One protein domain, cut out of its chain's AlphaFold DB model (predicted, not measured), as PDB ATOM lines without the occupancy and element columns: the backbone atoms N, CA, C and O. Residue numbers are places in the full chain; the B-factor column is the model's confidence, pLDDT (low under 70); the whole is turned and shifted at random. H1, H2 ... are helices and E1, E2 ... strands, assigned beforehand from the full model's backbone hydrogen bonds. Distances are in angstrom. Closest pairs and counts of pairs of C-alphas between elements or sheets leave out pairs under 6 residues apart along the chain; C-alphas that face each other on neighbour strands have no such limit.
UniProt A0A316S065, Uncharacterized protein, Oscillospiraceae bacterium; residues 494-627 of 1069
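Overview. This is residues 494 to 627 of the 1069 residues of an uncharacterized protein of Oscillospiraceae bacterium (UniProt A0A316S065). Two sheets lie face to face as a sandwich, a twisted five-stranded one, E1 E2 E4 E7 E6, and a smaller one, E3 E8 E5, their strands at 34 degrees. The short helix H1 sits at one end, on neither sheet, and residues 589 to 596 stick out. The printed part has 134 residues, under half in named elements, in the order E1 E2 H1 E3 E4 E5 E6 E7 E8; the larger sheet is mixed, the smaller antiparallel, the class mostly strand. It is compact, radius of gyration of the C-alphas 15.5 A, spanning 50 by 35 by 25 A.

Arrangement. The larger sheet runs E1, residues 503 to 508, E2, 513 to 517, E4, 549 to 557, E7, 601 to 611, and E6, 580 to 585. E1 and E2 form an antiparallel hairpin, N 505 to O 515 2.8 A. E2 and E4 are parallel, N 514 to O 552 2.9 A. E4 and E7 are antiparallel, N 553 to O 607 2.9 A. E6 and E7 form a hairpin, N 604 to O 582 2.8 A. The smaller sheet runs E3, residues 536 to 542, E8, 617 to 624, and E5, 564 to 568, with N 540 to O 619 3.0 A and N 622 to O 566 2.8 A. The closest C-alphas of E5 and E7, Ala 565 and Ala 605, are 6.1 A apart. In H1, residues 525 to 530, every O i to N i+4 pair is within hydrogen-bond range.

Along the chain. E1 begins at C-alpha 503 (41.035, 35.393, -9.751). E7, 30.2 A long, bends by 55 degrees at residue 608; E4 is 25.4 A. E8, 22.6 A, ends at C-alpha 624 (54.919, 44.708, -16.198).

Size, cuts and confidence. The farthest C-alphas, Glu 590 and Gly 614, are 50.2 A apart. The printed part has no cut. E5 to E6 and E6 to E7 are long links. pLDDT is under 70 at residues 498 to 500, 521 to 523 and 587 to 599.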
ATOM      1  N   ARG A 494      33.640  38.107 -13.881       93.25
ATOM      2  CA  ARG A 494      34.161  36.772 -14.227       93.25
ATOM      3  C   ARG A 494      35.595  36.865 -14.756       93.25
ATOM      4  O   ARG A 494      35.847  37.599 -15.702       93.25
ATOM      5  N   VAL A 495      36.533  36.093 -14.203       93.25
ATOM      6  CA  VAL A 495      37.887  35.947 -14.782       93.25
ATOM      7  C   VAL A 495      37.866  34.877 -15.875       93.25
ATOM      8  O   VAL A 495      37.289  33.807 -15.683       93.25
ATOM      9  N   LEU A 496      38.474  35.176 -17.027       89.31
ATOM     10  CA  LEU A 496      38.441  34.325 -18.220       89.31
ATOM     11  C   LEU A 496      39.665  33.422 -18.370       89.31
ATOM     12  O   LEU A 496      39.510  32.259 -18.745       89.31
ATOM     13  N   ASP A 497      40.871  33.937 -18.110       71.50
ATOM     14  CA  ASP A 497      42.085  33.121 -18.165       71.50
ATOM     15  C   ASP A 497      42.539  32.741 -16.755       71.50
ATOM     16  O   ASP A 497      43.111  33.542 -16.024       71.50
ATOM     17  N   ALA A 498      42.263  31.491 -16.384       53.97
ATOM     18  CA  ALA A 498      42.711  30.890 -15.131       53.97
ATOM     19  C   ALA A 498      44.148  30.326 -15.213       53.97
ATOM     20  O   ALA A 498      44.619  29.686 -14.270       53.97
ATOM     21  N   LYS A 499      44.867  30.516 -16.331       48.25
ATOM     22  CA  LYS A 499      46.321  30.287 -16.368       48.25
ATOM     23  C   LYS A 499      47.006  31.280 -15.424       48.25
ATOM     24  O   LYS A 499      46.635  32.444 -15.375       48.25
ATOM     25  N   LYS A 500      48.048  30.820 -14.724       59.19
ATOM     26  CA  LYS A 500      48.768  31.594 -13.693       59.19
ATOM     27  C   LYS A 500      47.883  32.042 -12.512       59.19
ATOM     28  O   LYS A 500      48.151  33.071 -11.908       59.19
ATOM     29  N   ASP A 501      46.874  31.244 -12.146       72.19
ATOM     30  CA  ASP A 501      46.135  31.354 -10.877       72.19
ATOM     31  C   ASP A 501      45.499  32.733 -10.576       72.19
ATOM     32  O   ASP A 501      45.302  33.074  -9.409       72.19
ATOM     33  N   ALA A 502      45.172  33.535 -11.594       87.69
ATOM     34  CA  ALA A 502      44.486  34.813 -11.403       87.69
ATOM     35  C   ALA A 502      42.998  34.615 -11.045       87.69
ATOM     36  O   ALA A 502      42.341  33.706 -11.561       87.69
ATOM     37  N   TYR A 503      42.444  35.464 -10.171       91.06
ATOM     38  CA  TYR A 503      41.035  35.393  -9.751       91.06
ATOM     39  C   TYR A 503      40.472  36.747  -9.299       91.06
ATOM     40  O   TYR A 503      41.207  37.629  -8.870       91.06
ATOM     41  N   TYR A 504      39.148  36.905  -9.378       94.31
ATOM     42  CA  TYR A 504      38.424  38.031  -8.779       94.31
ATOM     43  C   TYR A 504      38.272  37.784  -7.272       94.31
ATOM     44  O   TYR A 504      37.829  36.706  -6.870       94.31
ATOM     45  N   VAL A 505      38.672  38.756  -6.452       94.81
ATOM     46  CA  VAL A 505      38.623  38.694  -4.982       94.81
ATOM     47  C   VAL A 505      37.240  39.119  -4.488       94.81
ATOM     48  O   VAL A 505      36.634  38.425  -3.674       94.81
ATOM     49  N   GLY A 506      36.726  40.231  -5.014       96.00
ATOM     50  CA  GLY A 506      35.437  40.800  -4.633       96.00
ATOM     51  C   GLY A 506      35.397  42.318  -4.806       96.00
ATOM     52  O   GLY A 506      36.313  42.925  -5.358       96.00
ATOM     53  N   TYR A 507      34.330  42.932  -4.299       96.31
ATOM     54  CA  TYR A 507      34.275  44.376  -4.107       96.31
ATOM     55  C   TYR A 507      34.747  44.702  -2.689       96.31
ATOM     56  O   TYR A 507      34.062  44.370  -1.718       96.31
ATOM     57  N   ASN A 508      35.912  45.336  -2.559       94.75
ATOM     58  CA  ASN A 508      36.378  45.842  -1.276       94.75
ATOM     59  C   ASN A 508      35.574  47.098  -0.942       94.75
ATOM     60  O   ASN A 508      35.784  48.153  -1.534       94.75
ATOM     61  N   ALA A 509      34.643  46.967   0.002       94.06
ATOM     62  CA  ALA A 509      33.758  48.046   0.416       94.06
ATOM     63  C   ALA A 509      34.501  49.218   1.077       94.06
ATOM     64  O   ALA A 509      34.095  50.356   0.882       94.06
ATOM     65  N   LEU A 510      35.574  48.956   1.836       92.19
ATOM     66  CA  LEU A 510      36.338  49.992   2.541       92.19
ATOM     67  C   LEU A 510      37.124  50.852   1.546       92.19
ATOM     68  O   LEU A 510      36.950  52.068   1.518       92.19
ATOM     69  N   ARG A 511      37.894  50.212   0.655       91.50
ATOM     70  CA  ARG A 511      38.646  50.896  -0.416       91.50
ATOM     71  C   ARG A 511      37.731  51.381  -1.553       91.50
ATOM     72  O   ARG A 511      38.044  52.329  -2.260       91.50
ATOM     73  N   GLY A 512      36.558  50.770  -1.714       94.50
ATOM     74  CA  GLY A 512      35.553  51.108  -2.721       94.50
ATOM     75  C   GLY A 512      35.946  50.704  -4.150       94.50
ATOM     76  O   GLY A 512      35.594  51.421  -5.094       94.50
ATOM     77  N   ALA A 513      36.673  49.593  -4.308       96.12
ATOM     78  CA  ALA A 513      37.241  49.108  -5.571       96.12
ATOM     79  C   ALA A 513      36.931  47.618  -5.827       96.12
ATOM     80  O   ALA A 513      36.653  46.852  -4.903       96.12
ATOM     81  N   TYR A 514      36.984  47.205  -7.095       97.50
ATOM     82  CA  TYR A 514      36.829  45.814  -7.528       97.50
ATOM     83  C   TYR A 514      38.209  45.163  -7.631       97.50
ATOM     84  O   TYR A 514      39.020  45.545  -8.478       97.50
ATOM     85  N   GLU A 515      38.475  44.199  -6.754       96.56
ATOM     86  CA  GLU A 515      39.805  43.634  -6.542       96.56
ATOM     87  C   GLU A 515      40.012  42.315  -7.290       96.56
ATOM     88  O   GLU A 515      39.183  41.402  -7.244       96.56
ATOM     89  N   PHE A 516      41.167  42.185  -7.938       94.75
ATOM     90  CA  PHE A 516      41.617  40.984  -8.635       94.75
ATOM     91  C   PHE A 516      43.006  40.588  -8.138       94.75
ATOM     92  O   PHE A 516      43.864  41.444  -7.957       94.75
ATOM     93  N   SER A 517      43.261  39.294  -7.969       91.50
ATOM     94  CA  SER A 517      44.599  38.773  -7.701       91.50
ATOM     95  C   SER A 517      45.283  38.375  -9.009       91.50
ATOM     96  O   SER A 517      44.723  37.613  -9.802       91.50
ATOM     97  N   VAL A 518      46.506  38.863  -9.208       89.12
ATOM     98  CA  VAL A 518      47.415  38.520 -10.308       89.12
ATOM     99  C   VAL A 518      48.634  37.833  -9.702       89.12
ATOM    100  O   VAL A 518      49.418  38.476  -9.008       89.12
ATOM    101  N   ARG A 519      48.826  36.527  -9.942       77.50
ATOM    102  CA  ARG A 519      50.003  35.827  -9.405       77.50
ATOM    103  C   ARG A 519      51.215  35.947 -10.322       77.50
ATOM    104  O   ARG A 519      51.186  35.551 -11.488       77.50
ATOM    105  N   ASN A 520      52.312  36.417  -9.739       71.94
ATOM    106  CA  ASN A 520      53.663  36.225 -10.254       71.94
ATOM    107  C   ASN A 520      54.142  34.780  -9.954       71.94
ATOM    108  O   ASN A 520      53.624  34.126  -9.049       71.94
ATOM    109  N   SER A 521      55.130  34.265 -10.694       56.56
ATOM    110  CA  SER A 521      55.721  32.926 -10.514       56.56
ATOM    111  C   SER A 521      56.568  32.775  -9.234       56.56
ATOM    112  O   SER A 521      57.040  31.676  -8.941       56.56
ATOM    113  N   GLY A 522      56.707  33.846  -8.442       54.41
ATOM    114  CA  GLY A 522      57.380  33.858  -7.136       54.41
ATOM    115  C   GLY A 522      58.825  34.363  -7.180       54.41
ATOM    116  O   GLY A 522      59.579  34.135  -6.238       54.41
ATOM    117  N   GLY A 523      59.221  35.015  -8.276       63.03
ATOM    118  CA  GLY A 523      60.539  35.625  -8.427       63.03
ATOM    119  C   GLY A 523      60.615  37.033  -7.830       63.03
ATOM    120  O   GLY A 523      59.735  37.856  -8.075       63.03
ATOM    121  N   GLY A 524      61.692  37.321  -7.094       71.75
ATOM    122  CA  GLY A 524      62.125  38.699  -6.825       71.75
ATOM    123  C   GLY A 524      62.832  39.320  -8.038       71.75
ATOM    124  O   GLY A 524      62.965  38.666  -9.077       71.75
ATOM    125  N   PHE A 525      63.331  40.553  -7.889       77.62
ATOM    126  CA  PHE A 525      63.944  41.358  -8.959       77.62
ATOM    127  C   PHE A 525      64.876  40.557  -9.890       77.62
ATOM    128  O   PHE A 525      64.644  40.517 -11.097       77.62
ATOM    129  N   ALA A 526      65.873  39.848  -9.345       76.12
ATOM    130  CA  ALA A 526      66.833  39.069 -10.136       76.12
ATOM    131  C   ALA A 526      66.177  38.025 -11.068       76.12
ATOM    132  O   ALA A 526      66.567  37.890 -12.225       76.12
ATOM    133  N   ALA A 527      65.132  37.329 -10.614       77.81
ATOM    134  CA  ALA A 527      64.448  36.322 -11.427       77.81
ATOM    135  C   ALA A 527      63.630  36.944 -12.574       77.81
ATOM    136  O   ALA A 527      63.509  36.346 -13.643       77.81
ATOM    137  N   LEU A 528      63.088  38.148 -12.376       80.81
ATOM    138  CA  LEU A 528      62.319  38.883 -13.388       80.81
ATOM    139  C   LEU A 528      63.240  39.579 -14.404       80.81
ATOM    140  O   LEU A 528      62.917  39.641 -15.588       80.81
ATOM    141  N   TYR A 529      64.426  39.998 -13.957       80.81
ATOM    142  CA  TYR A 529      65.533  40.451 -14.799       80.81
ATOM    143  C   TYR A 529      66.055  39.334 -15.719       80.81
ATOM    144  O   TYR A 529      66.275  39.553 -16.911       80.81
ATOM    145  N   GLU A 530      66.234  38.119 -15.183       78.25
ATOM    146  CA  GLU A 530      66.658  36.940 -15.954       78.25
ATOM    147  C   GLU A 530      65.584  36.428 -16.927       78.25
ATOM    148  O   GLU A 530      65.925  35.854 -17.964       78.25
ATOM    149  N   ASN A 531      64.299  36.654 -16.632       79.44
ATOM    150  CA  ASN A 531      63.163  36.179 -17.432       79.44
ATOM    151  C   ASN A 531      62.324  37.355 -17.987       79.44
ATOM    152  O   ASN A 531      61.118  37.437 -17.733       79.44
ATOM    153  N   PRO A 532      62.919  38.248 -18.809       79.44
ATOM    154  CA  PRO A 532      62.346  39.544 -19.197       79.44
ATOM    155  C   PRO A 532      61.094  39.473 -20.090       79.44
ATOM    156  O   PRO A 532      60.545  40.508 -20.465       79.44
ATOM    157  N   GLY A 533      60.684  38.267 -20.489       73.38
ATOM    158  CA  GLY A 533      59.493  37.993 -21.293       73.38
ATOM    159  C   GLY A 533      58.312  37.416 -20.505       73.38
ATOM    160  O   GLY A 533      57.271  37.151 -21.105       73.38
ATOM    161  N   GLU A 534      58.431  37.185 -19.189       77.88
ATOM    162  CA  GLU A 534      57.295  36.672 -18.414       77.88
ATOM    163  C   GLU A 534      56.199  37.732 -18.228       77.88
ATOM    164  O   GLU A 534      56.314  38.670 -17.445       77.88
ATOM    165  N   MET A 535      55.089  37.533 -18.940       78.94
ATOM    166  CA  MET A 535      53.847  38.284 -18.760       78.94
ATOM    167  C   MET A 535      53.062  37.799 -17.544       78.94
ATOM    168  O   MET A 535      52.867  36.591 -17.365       78.94
ATOM    169  N   PHE A 536      52.511  38.732 -16.775       86.19
ATOM    170  CA  PHE A 536      51.554  38.462 -15.704       86.19
ATOM    171  C   PHE A 536      50.350  39.387 -15.871       86.19
ATOM    172  O   PHE A 536      50.494  40.508 -16.354       86.19
ATOM    173  N   GLY A 537      49.157  38.924 -15.510       90.38
ATOM    174  CA  GLY A 537      47.945  39.709 -15.693       90.38
ATOM    175  C   GLY A 537      46.666  38.928 -15.429       90.38
ATOM    176  O   GLY A 537      46.705  37.745 -15.092       90.38
ATOM    177  N   VAL A 538      45.536  39.608 -15.604       92.88
ATOM    178  CA  VAL A 538      44.187  39.053 -15.458       92.88
ATOM    179  C   VAL A 538      43.292  39.564 -16.586       92.88
ATOM    180  O   VAL A 538      43.140  40.769 -16.777       92.88
ATOM    181  N   THR A 539      42.683  38.644 -17.334       94.31
ATOM    182  CA  THR A 539      41.601  38.955 -18.280       94.31
ATOM    183  C   THR A 539      40.263  38.699 -17.607       94.31
ATOM    184  O   THR A 539      40.010  37.579 -17.155       94.31
ATOM    185  N   PHE A 540      39.389  39.702 -17.578       94.75
ATOM    186  CA  PHE A 540      38.070  39.606 -16.959       94.75
ATOM    187  C   PHE A 540      36.954  40.120 -17.871       94.75
ATOM    188  O   PHE A 540      37.179  40.927 -18.773       94.75
ATOM    189  N   GLU A 541      35.740  39.645 -17.605       96.00
ATOM    190  CA  GLU A 541      34.487  40.151 -18.152       96.00
ATOM    191  C   GLU A 541      33.585  40.679 -17.029       96.00
ATOM    192  O   GLU A 541      33.528  40.104 -15.939       96.00
ATOM    193  N   ILE A 542      32.885  41.777 -17.314       95.69
ATOM    194  CA  ILE A 542      31.819  42.347 -16.487       95.69
ATOM    195  C   ILE A 542      30.559  42.367 -17.347       95.69
ATOM    196  O   ILE A 542      30.569  42.926 -18.443       95.69
ATOM    197  N   ASP A 543      29.491  41.740 -16.862       94.62
ATOM    198  CA  ASP A 543      28.233  41.557 -17.591       94.62
ATOM    199  C   ASP A 543      27.021  41.978 -16.737       94.62
ATOM    200  O   ASP A 543      27.174  42.427 -15.600       94.62
ATOM    201  N   GLY A 544      25.803  41.854 -17.275       89.50
ATOM    202  CA  GLY A 544      24.563  42.037 -16.497       89.50
ATOM    203  C   GLY A 544      24.308  43.469 -15.997       89.50
ATOM    204  O   GLY A 544      23.478  43.683 -15.114       89.50
ATOM    205  N   VAL A 545      25.021  44.456 -16.545       93.38
ATOM    206  CA  VAL A 545      24.988  45.852 -16.097       93.38
ATOM    207  C   VAL A 545      23.690  46.545 -16.522       93.38
ATOM    208  O   VAL A 545      23.397  46.676 -17.709       93.38
ATOM    209  N   ASP A 546      22.915  47.031 -15.549       91.62
ATOM    210  CA  ASP A 546      21.596  47.644 -15.769       91.62
ATOM    211  C   ASP A 546      21.643  49.146 -16.117       91.62
ATOM    212  O   ASP A 546      20.674  49.689 -16.646       91.62
ATOM    213  N   ARG A 547      22.758  49.818 -15.809       93.62
ATOM    214  CA  ARG A 547      22.997  51.264 -15.980       93.62
ATOM    215  C   ARG A 547      24.499  51.558 -15.978       93.62
ATOM    216  O   ARG A 547      25.230  50.831 -15.315       93.62
ATOM    217  N   ASP A 548      24.955  52.606 -16.664       95.25
ATOM    218  CA  ASP A 548      26.388  52.938 -16.778       95.25
ATOM    219  C   ASP A 548      27.032  53.205 -15.405       95.25
ATOM    220  O   ASP A 548      26.673  54.165 -14.721       95.25
ATOM    221  N   ARG A 549      28.007  52.390 -14.988       95.38
ATOM    222  CA  ARG A 549      28.686  52.547 -13.692       95.38
ATOM    223  C   ARG A 549      30.157  52.865 -13.884       95.38
ATOM    224  O   ARG A 549      30.902  52.028 -14.388       95.38
ATOM    225  N   GLN A 550      30.585  54.031 -13.412       95.69
ATOM    226  CA  GLN A 550      31.999  54.262 -13.139       95.69
ATOM    227  C   GLN A 550      32.409  53.416 -11.927       95.69
ATOM    228  O   GLN A 550      31.742  53.433 -10.891       95.69
ATOM    229  N   ILE A 551      33.487  52.657 -12.076       96.44
ATOM    230  CA  ILE A 551      34.056  51.777 -11.054       96.44
ATOM    231  C   ILE A 551      35.581  51.885 -11.077       96.44
ATOM    232  O   ILE A 551      36.167  52.200 -12.110       96.44
ATOM    233  N   TYR A 552      36.223  51.581  -9.953       97.69
ATOM    234  CA  TYR A 552      37.676  51.449  -9.873       97.69
ATOM    235  C   TYR A 552      38.069  49.975  -9.859       97.69
ATOM    236  O   TYR A 552      37.496  49.187  -9.101       97.69
ATOM    237  N   ILE A 553      39.038  49.617 -10.696       97.88
ATOM    238  CA  ILE A 553      39.665  48.296 -10.737       97.88
ATOM    239  C   ILE A 553      40.981  48.371  -9.969       97.88
ATOM    240  O   ILE A 553      41.740  49.324 -10.142       97.88
ATOM    241  N   LEU A 554      41.250  47.356  -9.150       96.50
ATOM    242  CA  LEU A 554      42.529  47.154  -8.480       96.50
ATOM    243  C   LEU A 554      43.007  45.729  -8.771       96.50
ATOM    244  O   LEU A 554      42.368  44.756  -8.373       96.50
ATOM    245  N   ALA A 555      44.129  45.595  -9.473       95.00
ATOM    246  CA  ALA A 555      44.794  44.314  -9.685       95.00
ATOM    247  C   ALA A 555      46.009  44.207  -8.750       95.00
ATOM    248  O   ALA A 555      46.924  45.023  -8.815       95.00
ATOM    249  N   ALA A 556      45.999  43.225  -7.849       92.50
ATOM    250  CA  ALA A 556      46.974  43.053  -6.779       92.50
ATOM    251  C   ALA A 556      47.848  41.810  -6.981       92.50
ATOM    252  O   ALA A 556      47.349  40.710  -7.228       92.50
ATOM    253  N   THR A 557      49.155  41.963  -6.779       88.25
ATOM    254  CA  THR A 557      50.123  40.866  -6.645       88.25
ATOM    255  C   THR A 557      50.788  40.927  -5.271       88.25
ATOM    256  O   THR A 557      51.015  42.009  -4.740       88.25
ATOM    257  N   THR A 558      51.147  39.779  -4.695       83.50
ATOM    258  CA  THR A 558      51.887  39.682  -3.419       83.50
ATOM    259  C   THR A 558      53.402  39.767  -3.653       83.50
ATOM    260  O   THR A 558      54.153  38.878  -3.247       83.50
ATOM    261  N   ASN A 559      53.834  40.742  -4.453       78.62
ATOM    262  CA  ASN A 559      55.230  40.928  -4.835       78.62
ATOM    263  C   ASN A 559      55.528  42.424  -4.950       78.62
ATOM    264  O   ASN A 559      54.938  43.094  -5.795       78.62
ATOM    265  N   GLY A 560      56.446  42.912  -4.115       79.25
ATOM    266  CA  GLY A 560      56.800  44.328  -4.023       79.25
ATOM    267  C   GLY A 560      57.433  44.921  -5.281       79.25
ATOM    268  O   GLY A 560      57.301  46.112  -5.522       79.25
ATOM    269  N   CYS A 561      58.074  44.111  -6.126       81.81
ATOM    270  CA  CYS A 561      58.738  44.587  -7.348       81.81
ATOM    271  C   CYS A 561      57.798  44.751  -8.559       81.81
ATOM    272  O   CYS A 561      58.220  44.551  -9.696       81.81
ATOM    273  N   LEU A 562      56.512  45.067  -8.348       89.56
ATOM    274  CA  LEU A 562      55.655  45.488  -9.459       89.56
ATOM    275  C   LEU A 562      56.149  46.841  -9.970       89.56
ATOM    276  O   LEU A 562      56.132  47.820  -9.231       89.56
ATOM    277  N   GLU A 563      56.565  46.890 -11.232       89.25
ATOM    278  CA  GLU A 563      57.055  48.126 -11.827       89.25
ATOM    279  C   GLU A 563      55.925  48.871 -12.530       89.25
ATOM    280  O   GLU A 563      55.327  49.751 -11.929       89.25
ATOM    281  N   CYS A 564      55.572  48.514 -13.764       92.88
ATOM    282  CA  CYS A 564      54.542  49.231 -14.525       92.88
ATOM    283  C   CYS A 564      53.285  48.371 -14.738       92.88
ATOM    284  O   CYS A 564      53.275  47.166 -14.470       92.88
ATOM    285  N   ALA A 565      52.220  48.960 -15.276       93.88
ATOM    286  CA  ALA A 565      51.006  48.245 -15.652       93.88
ATOM    287  C   ALA A 565      50.375  48.819 -16.929       93.88
ATOM    288  O   ALA A 565      50.604  49.969 -17.292       93.88
ATOM    289  N   ALA A 566      49.577  48.005 -17.625       94.31
ATOM    290  CA  ALA A 566      48.859  48.411 -18.834       94.31
ATOM    291  C   ALA A 566      47.506  47.694 -18.950       94.31
ATOM    292  O   ALA A 566      47.369  46.546 -18.525       94.31
ATOM    293  N   VAL A 567      46.519  48.344 -19.574       94.81
ATOM    294  CA  VAL A 567      45.206  47.748 -19.881       94.81
ATOM    295  C   VAL A 567      45.100  47.470 -21.379       94.81
ATOM    296  O   VAL A 567      45.406  48.341 -22.193       94.81
ATOM    297  N   LEU A 568      44.638  46.275 -21.750       93.06
ATOM    298  CA  LEU A 568      44.306  45.903 -23.126       93.06
ATOM    299  C   LEU A 568      42.794  45.731 -23.326       93.06
ATOM    300  O   LEU A 568      42.080  45.297 -22.415       93.06
ATOM    301  N   ASP A 569      42.329  46.002 -24.546       91.88
ATOM    302  CA  ASP A 569      40.967  45.711 -25.002       91.88
ATOM    303  C   ASP A 569      40.747  44.219 -25.342       91.88
ATOM    304  O   ASP A 569      41.648  43.379 -25.273       91.88
ATOM    305  N   ARG A 570      39.522  43.866 -25.758       90.25
ATOM    306  CA  ARG A 570      39.151  42.505 -26.202       90.25
ATOM    307  C   ARG A 570      39.951  41.994 -27.421       90.25
ATOM    308  O   ARG A 570      39.905  40.793 -27.688       90.25
ATOM    309  N   GLY A 571      40.625  42.871 -28.167       88.12
ATOM    310  CA  GLY A 571      41.465  42.557 -29.328       88.12
ATOM    311  C   GLY A 571      42.968  42.563 -29.030       88.12
ATOM    312  O   GLY A 571      43.763  42.594 -29.973       88.12
ATOM    313  N   ASP A 572      43.344  42.557 -27.748       86.56
ATOM    314  CA  ASP A 572      44.723  42.622 -27.264       86.56
ATOM    315  C   ASP A 572      45.471  43.862 -27.809       86.56
ATOM    316  O   ASP A 572      46.608  43.786 -28.279       86.56
ATOM    317  N   ARG A 573      44.799  45.025 -27.805       89.19
ATOM    318  CA  ARG A 573      45.383  46.345 -28.105       89.19
ATOM    319  C   ARG A 573      45.439  47.178 -26.830       89.19
ATOM    320  O   ARG A 573      44.462  47.190 -26.083       89.19
ATOM    321  N   MET A 574      46.533  47.903 -26.597       92.38
ATOM    322  CA  MET A 574      46.634  48.806 -25.446       92.38
ATOM    323  C   MET A 574      45.550  49.891 -25.506       92.38
ATOM    324  O   MET A 574      45.417  50.585 -26.516       92.38
ATOM    325  N   LEU A 575      44.785  50.037 -24.423       94.25
ATOM    326  CA  LEU A 575      43.880  51.165 -24.238       94.25
ATOM    327  C   LEU A 575      44.655  52.369 -23.681       94.25
ATOM    328  O   LEU A 575      45.496  52.186 -22.800       94.25
ATOM    329  N   PRO A 576      44.336  53.600 -24.117       94.69
ATOM    330  CA  PRO A 576      44.915  54.831 -23.585       94.69
ATOM    331  C   PRO A 576      44.283  55.221 -22.240       94.69
ATOM    332  O   PRO A 576      43.736  56.308 -22.069       94.69
ATOM    333  N   VAL A 577      44.341  54.294 -21.288       94.44
ATOM    334  CA  VAL A 577      43.979  54.478 -19.884       94.44
ATOM    335  C   VAL A 577      45.294  54.462 -19.107       94.44
ATOM    336  O   VAL A 577      45.905  53.395 -19.014       94.44
ATOM    337  N   PRO A 578      45.765  55.607 -18.575       90.62
ATOM    338  CA  PRO A 578      46.873  55.609 -17.628       90.62
ATOM    339  C   PRO A 578      46.555  54.663 -16.471       90.62
ATOM    340  O   PRO A 578      45.414  54.638 -16.003       90.62
ATOM    341  N   VAL A 579      47.540  53.887 -16.024       94.62
ATOM    342  CA  VAL A 579      47.405  52.975 -14.884       94.62
ATOM    343  C   VAL A 579      48.338  53.453 -13.789       94.62
ATOM    344  O   VAL A 579      49.517  53.700 -14.035       94.62
ATOM    345  N   GLU A 580      47.801  53.600 -12.590       94.75
ATOM    346  CA  GLU A 580      48.569  53.942 -11.404       94.75
ATOM    347  C   GLU A 580      49.168  52.669 -10.797       94.75
ATOM    348  O   GLU A 580      48.471  51.654 -10.708       94.75
ATOM    349  N   VAL A 581      50.439  52.707 -10.384       94.50
ATOM    350  CA  VAL A 581      51.086  51.587  -9.686       94.50
ATOM    351  C   VAL A 581      51.562  52.017  -8.307       94.50
ATOM    352  O   VAL A 581      52.264  53.015  -8.175       94.50
ATOM    353  N   CYS A 582      51.203  51.221  -7.301       91.50
ATOM    354  CA  CYS A 582      51.572  51.413  -5.898       91.50
ATOM    355  C   CYS A 582      52.193  50.118  -5.350       91.50
ATOM    356  O   CYS A 582      51.687  49.036  -5.661       91.50
ATOM    357  N   LYS A 583      53.262  50.184  -4.549       86.88
ATOM    358  CA  LYS A 583      53.966  48.985  -4.048       86.88
ATOM    359  C   LYS A 583      54.583  49.153  -2.655       86.88
ATOM    360  O   LYS A 583      54.741  50.274  -2.183       86.88
ATOM    361  N   ASN A 584      54.968  48.048  -2.011       82.75
ATOM    362  CA  ASN A 584      55.790  48.055  -0.791       82.75
ATOM    363  C   ASN A 584      56.745  46.841  -0.720       82.75
ATOM    364  O   ASN A 584      56.520  45.808  -1.357       82.75
ATOM    365  N   PHE A 585      57.795  46.932   0.100       78.44
ATOM    366  CA  PHE A 585      58.814  45.878   0.265       78.44
ATOM    367  C   PHE A 585      58.708  45.123   1.607       78.44
ATOM    368  O   PHE A 585      59.708  44.684   2.166       78.44
ATOM    369  N   ALA A 586      57.488  44.951   2.138       71.38
ATOM    370  CA  ALA A 586      57.238  44.314   3.442       71.38
ATOM    371  C   ALA A 586      57.998  44.957   4.634       71.38
ATOM    372  O   ALA A 586      58.397  44.261   5.566       71.38
ATOM    373  N   GLY A 587      58.233  46.275   4.576       56.94
ATOM    374  CA  GLY A 587      58.870  47.080   5.627       56.94
ATOM    375  C   GLY A 587      60.407  47.038   5.704       56.94
ATOM    376  O   GLY A 587      60.962  47.773   6.514       56.94
ATOM    377  N   ASP A 588      61.074  46.171   4.921       58.06
ATOM    378  CA  ASP A 588      62.536  45.950   4.706       58.06
ATOM    379  C   ASP A 588      63.532  46.139   5.892       58.06
ATOM    380  O   ASP A 588      64.751  46.186   5.727       58.06
ATOM    381  N   GLY A 589      63.035  46.211   7.128       50.06
ATOM    382  CA  GLY A 589      63.809  46.458   8.348       50.06
ATOM    383  C   GLY A 589      64.063  47.932   8.695       50.06
ATOM    384  O   GLY A 589      64.494  48.194   9.817       50.06
ATOM    385  N   GLU A 590      63.776  48.883   7.800       51.94
ATOM    386  CA  GLU A 590      63.930  50.324   8.079       51.94
ATOM    387  C   GLU A 590      62.735  50.928   8.834       51.94
ATOM    388  O   GLU A 590      62.847  51.993   9.446       51.94
ATOM    389  N   GLU A 591      61.584  50.254   8.801       52.09
ATOM    390  CA  GLU A 591      60.299  50.841   9.174       52.09
ATOM    391  C   GLU A 591      59.740  50.355  10.517       52.09
ATOM    392  O   GLU A 591      60.009  49.249  10.993       52.09
ATOM    393  N   LEU A 592      58.871  51.178  11.111       49.84
ATOM    394  CA  LEU A 592      57.921  50.718  12.119       49.84
ATOM    395  C   LEU A 592      56.667  50.207  11.405       49.84
ATOM    396  O   LEU A 592      56.006  50.968  10.705       49.84
ATOM    397  N   TYR A 593      56.310  48.940  11.617       54.28
ATOM    398  CA  TYR A 593      55.048  48.376  11.134       54.28
ATOM    399  C   TYR A 593      53.863  49.094  11.806       54.28
ATOM    400  O   TYR A 593      53.603  48.883  12.992       54.28
ATOM    401  N   TYR A 594      53.158  49.953  11.064       54.75
ATOM    402  CA  TYR A 594      51.992  50.700  11.561       54.75
ATOM    403  C   TYR A 594      50.690  49.882  11.450       54.75
ATOM    404  O   TYR A 594      49.775  50.009  12.266       54.75
ATOM    405  N   THR A 595      50.615  48.984  10.469       55.19
ATOM    406  CA  THR A 595      49.473  48.104  10.203       55.19
ATOM    407  C   THR A 595      49.928  46.657  10.004       55.19
ATOM    408  O   THR A 595      51.066  46.392   9.622       55.19
ATOM    409  N   ASP A 596      49.015  45.700  10.185       56.62
ATOM    410  CA  ASP A 596      49.303  44.271   9.976       56.62
ATOM    411  C   ASP A 596      49.698  43.944   8.517       56.62
ATOM    412  O   ASP A 596      50.334  42.923   8.250       56.62
ATOM    413  N   ASN A 597      49.346  44.825   7.570       58.16
ATOM    414  CA  ASN A 597      49.655  44.686   6.148       58.16
ATOM    415  C   ASN A 597      51.076  45.150   5.780       58.16
ATOM    416  O   ASN A 597      51.584  44.725   4.745       58.16
ATOM    417  N   ASP A 598      51.742  45.959   6.614       62.88
ATOM    418  CA  ASP A 598      53.132  46.382   6.368       62.88
ATOM    419  C   ASP A 598      54.102  45.187   6.364       62.88
ATOM    420  O   ASP A 598      55.126  45.220   5.690       62.88
ATOM    421  N   ALA A 599      53.751  44.094   7.052       64.12
ATOM    422  CA  ALA A 599      54.526  42.853   7.116       64.12
ATOM    423  C   ALA A 599      54.467  41.986   5.837       64.12
ATOM    424  O   ALA A 599      55.034  40.890   5.805       64.12
ATOM    425  N   TYR A 600      53.780  42.443   4.783       75.12
ATOM    426  CA  TYR A 600      53.614  41.717   3.523       75.12
ATOM    427  C   TYR A 600      53.933  42.616   2.325       75.12
ATOM    428  O   TYR A 600      53.572  43.790   2.316       75.12
ATOM    429  N   SER A 601      54.597  42.059   1.305       81.88
ATOM    430  CA  SER A 601      54.917  42.801   0.077       81.88
ATOM    431  C   SER A 601      53.760  42.752  -0.922       81.88
ATOM    432  O   SER A 601      53.184  41.686  -1.172       81.88
ATOM    433  N   TYR A 602      53.435  43.897  -1.516       86.06
ATOM    434  CA  TYR A 602      52.376  44.054  -2.501       86.06
ATOM    435  C   TYR A 602      52.803  44.912  -3.690       86.06
ATOM    436  O   TYR A 602      53.672  45.774  -3.591       86.06
ATOM    437  N   GLY A 603      52.112  44.697  -4.806       90.06
ATOM    438  CA  GLY A 603      52.056  45.614  -5.934       90.06
ATOM    439  C   GLY A 603      50.619  45.712  -6.433       90.06
ATOM    440  O   GLY A 603      49.990  44.685  -6.710       90.06
ATOM    441  N   TYR A 604      50.095  46.927  -6.546       91.69
ATOM    442  CA  TYR A 604      48.752  47.236  -7.029       91.69
ATOM    443  C   TYR A 604      48.823  47.978  -8.362       91.69
ATOM    444  O   TYR A 604      49.629  48.889  -8.510       91.69
ATOM    445  N   ALA A 605      47.942  47.630  -9.297       95.19
ATOM    446  CA  ALA A 605      47.657  48.399 -10.503       95.19
ATOM    447  C   ALA A 605      46.210  48.918 -10.436       95.19
ATOM    448  O   ALA A 605      45.275  48.115 -10.346       95.19
ATOM    449  N   ILE A 606      46.025  50.242 -10.448       96.12
ATOM    450  CA  ILE A 606      44.748  50.922 -10.175       96.12
ATOM    451  C   ILE A 606      44.345  51.809 -11.360       96.12
ATOM    452  O   ILE A 606      45.149  52.584 -11.877       96.12
ATOM    453  N   PHE A 607      43.084  51.706 -11.794       97.00
ATOM    454  CA  PHE A 607      42.512  52.577 -12.830       97.00
ATOM    455  C   PHE A 607      40.970  52.645 -12.756       97.00
ATOM    456  O   PHE A 607      40.326  51.686 -12.313       97.00
ATOM    457  N   PRO A 608      40.347  53.754 -13.199       97.12
ATOM    458  CA  PRO A 608      38.903  53.846 -13.388       97.12
ATOM    459  C   PRO A 608      38.458  53.177 -14.698       97.12
ATOM    460  O   PRO A 608      39.144  53.239 -15.719       97.12
ATOM    461  N   MET A 609      37.252  52.609 -14.711       95.69
ATOM    462  CA  MET A 609      36.552  52.225 -15.939       95.69
ATOM    463  C   MET A 609      35.049  52.490 -15.846       95.69
ATOM    464  O   MET A 609      34.492  52.607 -14.755       95.69
ATOM    465  N   VAL A 610      34.378  52.532 -16.996       96.50
ATOM    466  CA  VAL A 610      32.916  52.548 -17.084       96.50
ATOM    467  C   VAL A 610      32.436  51.169 -17.526       96.50
ATOM    468  O   VAL A 610      32.726  50.725 -18.635       96.50
ATOM    469  N   ALA A 611      31.686  50.496 -16.658       96.25
ATOM    470  CA  ALA A 611      30.903  49.325 -17.020       96.25
ATOM    471  C   ALA A 611      29.575  49.810 -17.630       96.25
ATOM    472  O   ALA A 611      28.794  50.485 -16.959       96.25
ATOM    473  N   GLU A 612      29.348  49.542 -18.915       94.69
ATOM    474  CA  GLU A 612      28.254  50.150 -19.682       94.69
ATOM    475  C   GLU A 612      26.933  49.366 -19.626       94.69
ATOM    476  O   GLU A 612      26.909  48.136 -19.661       94.69
ATOM    477  N   ALA A 613      25.812  50.092 -19.618       94.81
ATOM    478  CA  ALA A 613      24.468  49.519 -19.580       94.81
ATOM    479  C   ALA A 613      24.206  48.567 -20.764       94.81
ATOM    480  O   ALA A 613      24.295  48.957 -21.930       94.81
ATOM    481  N   GLY A 614      23.840  47.317 -20.467       93.94
ATOM    482  CA  GLY A 614      23.524  46.302 -21.475       93.94
ATOM    483  C   GLY A 614      24.710  45.843 -22.333       93.94
ATOM    484  O   GLY A 614      24.482  45.223 -23.375       93.94
ATOM    485  N   LYS A 615      25.958  46.131 -21.931       93.31
ATOM    486  CA  LYS A 615      27.175  45.625 -22.581       93.31
ATOM    487  C   LYS A 615      27.928  44.663 -21.663       93.31
ATOM    488  O   LYS A 615      28.073  44.908 -20.471       93.31
ATOM    489  N   THR A 616      28.480  43.610 -22.259       94.56
ATOM    490  CA  THR A 616      29.517  42.781 -21.636       94.56
ATOM    491  C   THR A 616      30.875  43.421 -21.917       94.56
ATOM    492  O   THR A 616      31.391  43.300 -23.036       94.56
ATOM    493  N   GLU A 617      31.468  44.090 -20.934       94.00
ATOM    494  CA  GLU A 617      32.813  44.663 -21.049       94.00
ATOM    495  C   GLU A 617      33.882  43.593 -20.808       94.00
ATOM    496  O   GLU A 617      33.715  42.735 -19.944       94.00
ATOM    497  N   ARG A 618      34.986  43.625 -21.569       94.62
ATOM    498  CA  ARG A 618      36.140  42.725 -21.385       94.62
ATOM    499  C   ARG A 618      37.446  43.489 -21.501       94.62
ATOM    500  O   ARG A 618      37.696  44.083 -22.547       94.62
ATOM    501  N   LEU A 619      38.298  43.350 -20.490       95.00
ATOM    502  CA  LEU A 619      39.632  43.944 -20.431       95.00
ATOM    503  C   LEU A 619      40.669  42.902 -19.992       95.00
ATOM    504  O   LEU A 619      40.329  41.906 -19.348       95.00
ATOM    505  N   THR A 620      41.938  43.158 -20.310       94.00
ATOM    506  CA  THR A 620      43.088  42.470 -19.703       94.00
ATOM    507  C   THR A 620      43.964  43.492 -18.998       94.00
ATOM    508  O   THR A 620      44.398  44.451 -19.628       94.00
ATOM    509  N   VAL A 621      44.263  43.281 -17.718       94.75
ATOM    510  CA  VAL A 621      45.254  44.077 -16.976       94.75
ATOM    511  C   VAL A 621      46.571  43.317 -16.985       94.75
ATOM    512  O   VAL A 621      46.600  42.153 -16.587       94.75
ATOM    513  N   LEU A 622      47.646  43.958 -17.436       91.88
ATOM    514  CA  LEU A 622      49.004  43.423 -17.422       91.88
ATOM    515  C   LEU A 622      49.820  44.064 -16.300       91.88
ATOM    516  O   LEU A 622      49.833  45.284 -16.160       91.88
ATOM    517  N   HIS A 623      50.542  43.228 -15.559       92.44
ATOM    518  CA  HIS A 623      51.590  43.619 -14.621       92.44
ATOM    519  C   HIS A 623      52.938  43.476 -15.339       92.44
ATOM    520  O   HIS A 623      53.268  42.396 -15.842       92.44
ATOM    521  N   LEU A 624      53.695  44.568 -15.414       90.56
ATOM    522  CA  LEU A 624      54.919  44.708 -16.198       90.56
ATOM    523  C   LEU A 624      56.126  44.880 -15.269       90.56
ATOM    524  O   LEU A 624      56.040  45.533 -14.232       90.56
ATOM    525  N   TYR A 625      57.258  44.297 -15.666       89.06
ATOM    526  CA  TYR A 625      58.446  44.182 -14.817       89.06
ATOM    527  C   TYR A 625      59.707  44.681 -15.542       89.06
ATOM    528  O   TYR A 625      60.112  45.819 -15.349       89.06
ATOM    529  N   GLU A 626      60.321  43.875 -16.414       87.88
ATOM    530  CA  GLU A 626      61.624  44.220 -17.018       87.88
ATOM    531  C   GLU A 626      61.522  44.881 -18.408       87.88
ATOM    532  O   GLU A 626      62.369  45.705 -18.745       87.88
ATOM    533  N   ARG A 627      60.509  44.577 -19.240       88.12
ATOM    534  CA  ARG A 627      60.430  45.078 -20.632       88.12
ATOM    535  C   ARG A 627      59.062  45.563 -21.083       88.12
ATOM    536  O   ARG A 627      58.029  45.088 -20.621       88.12
TER     537      ARG A 627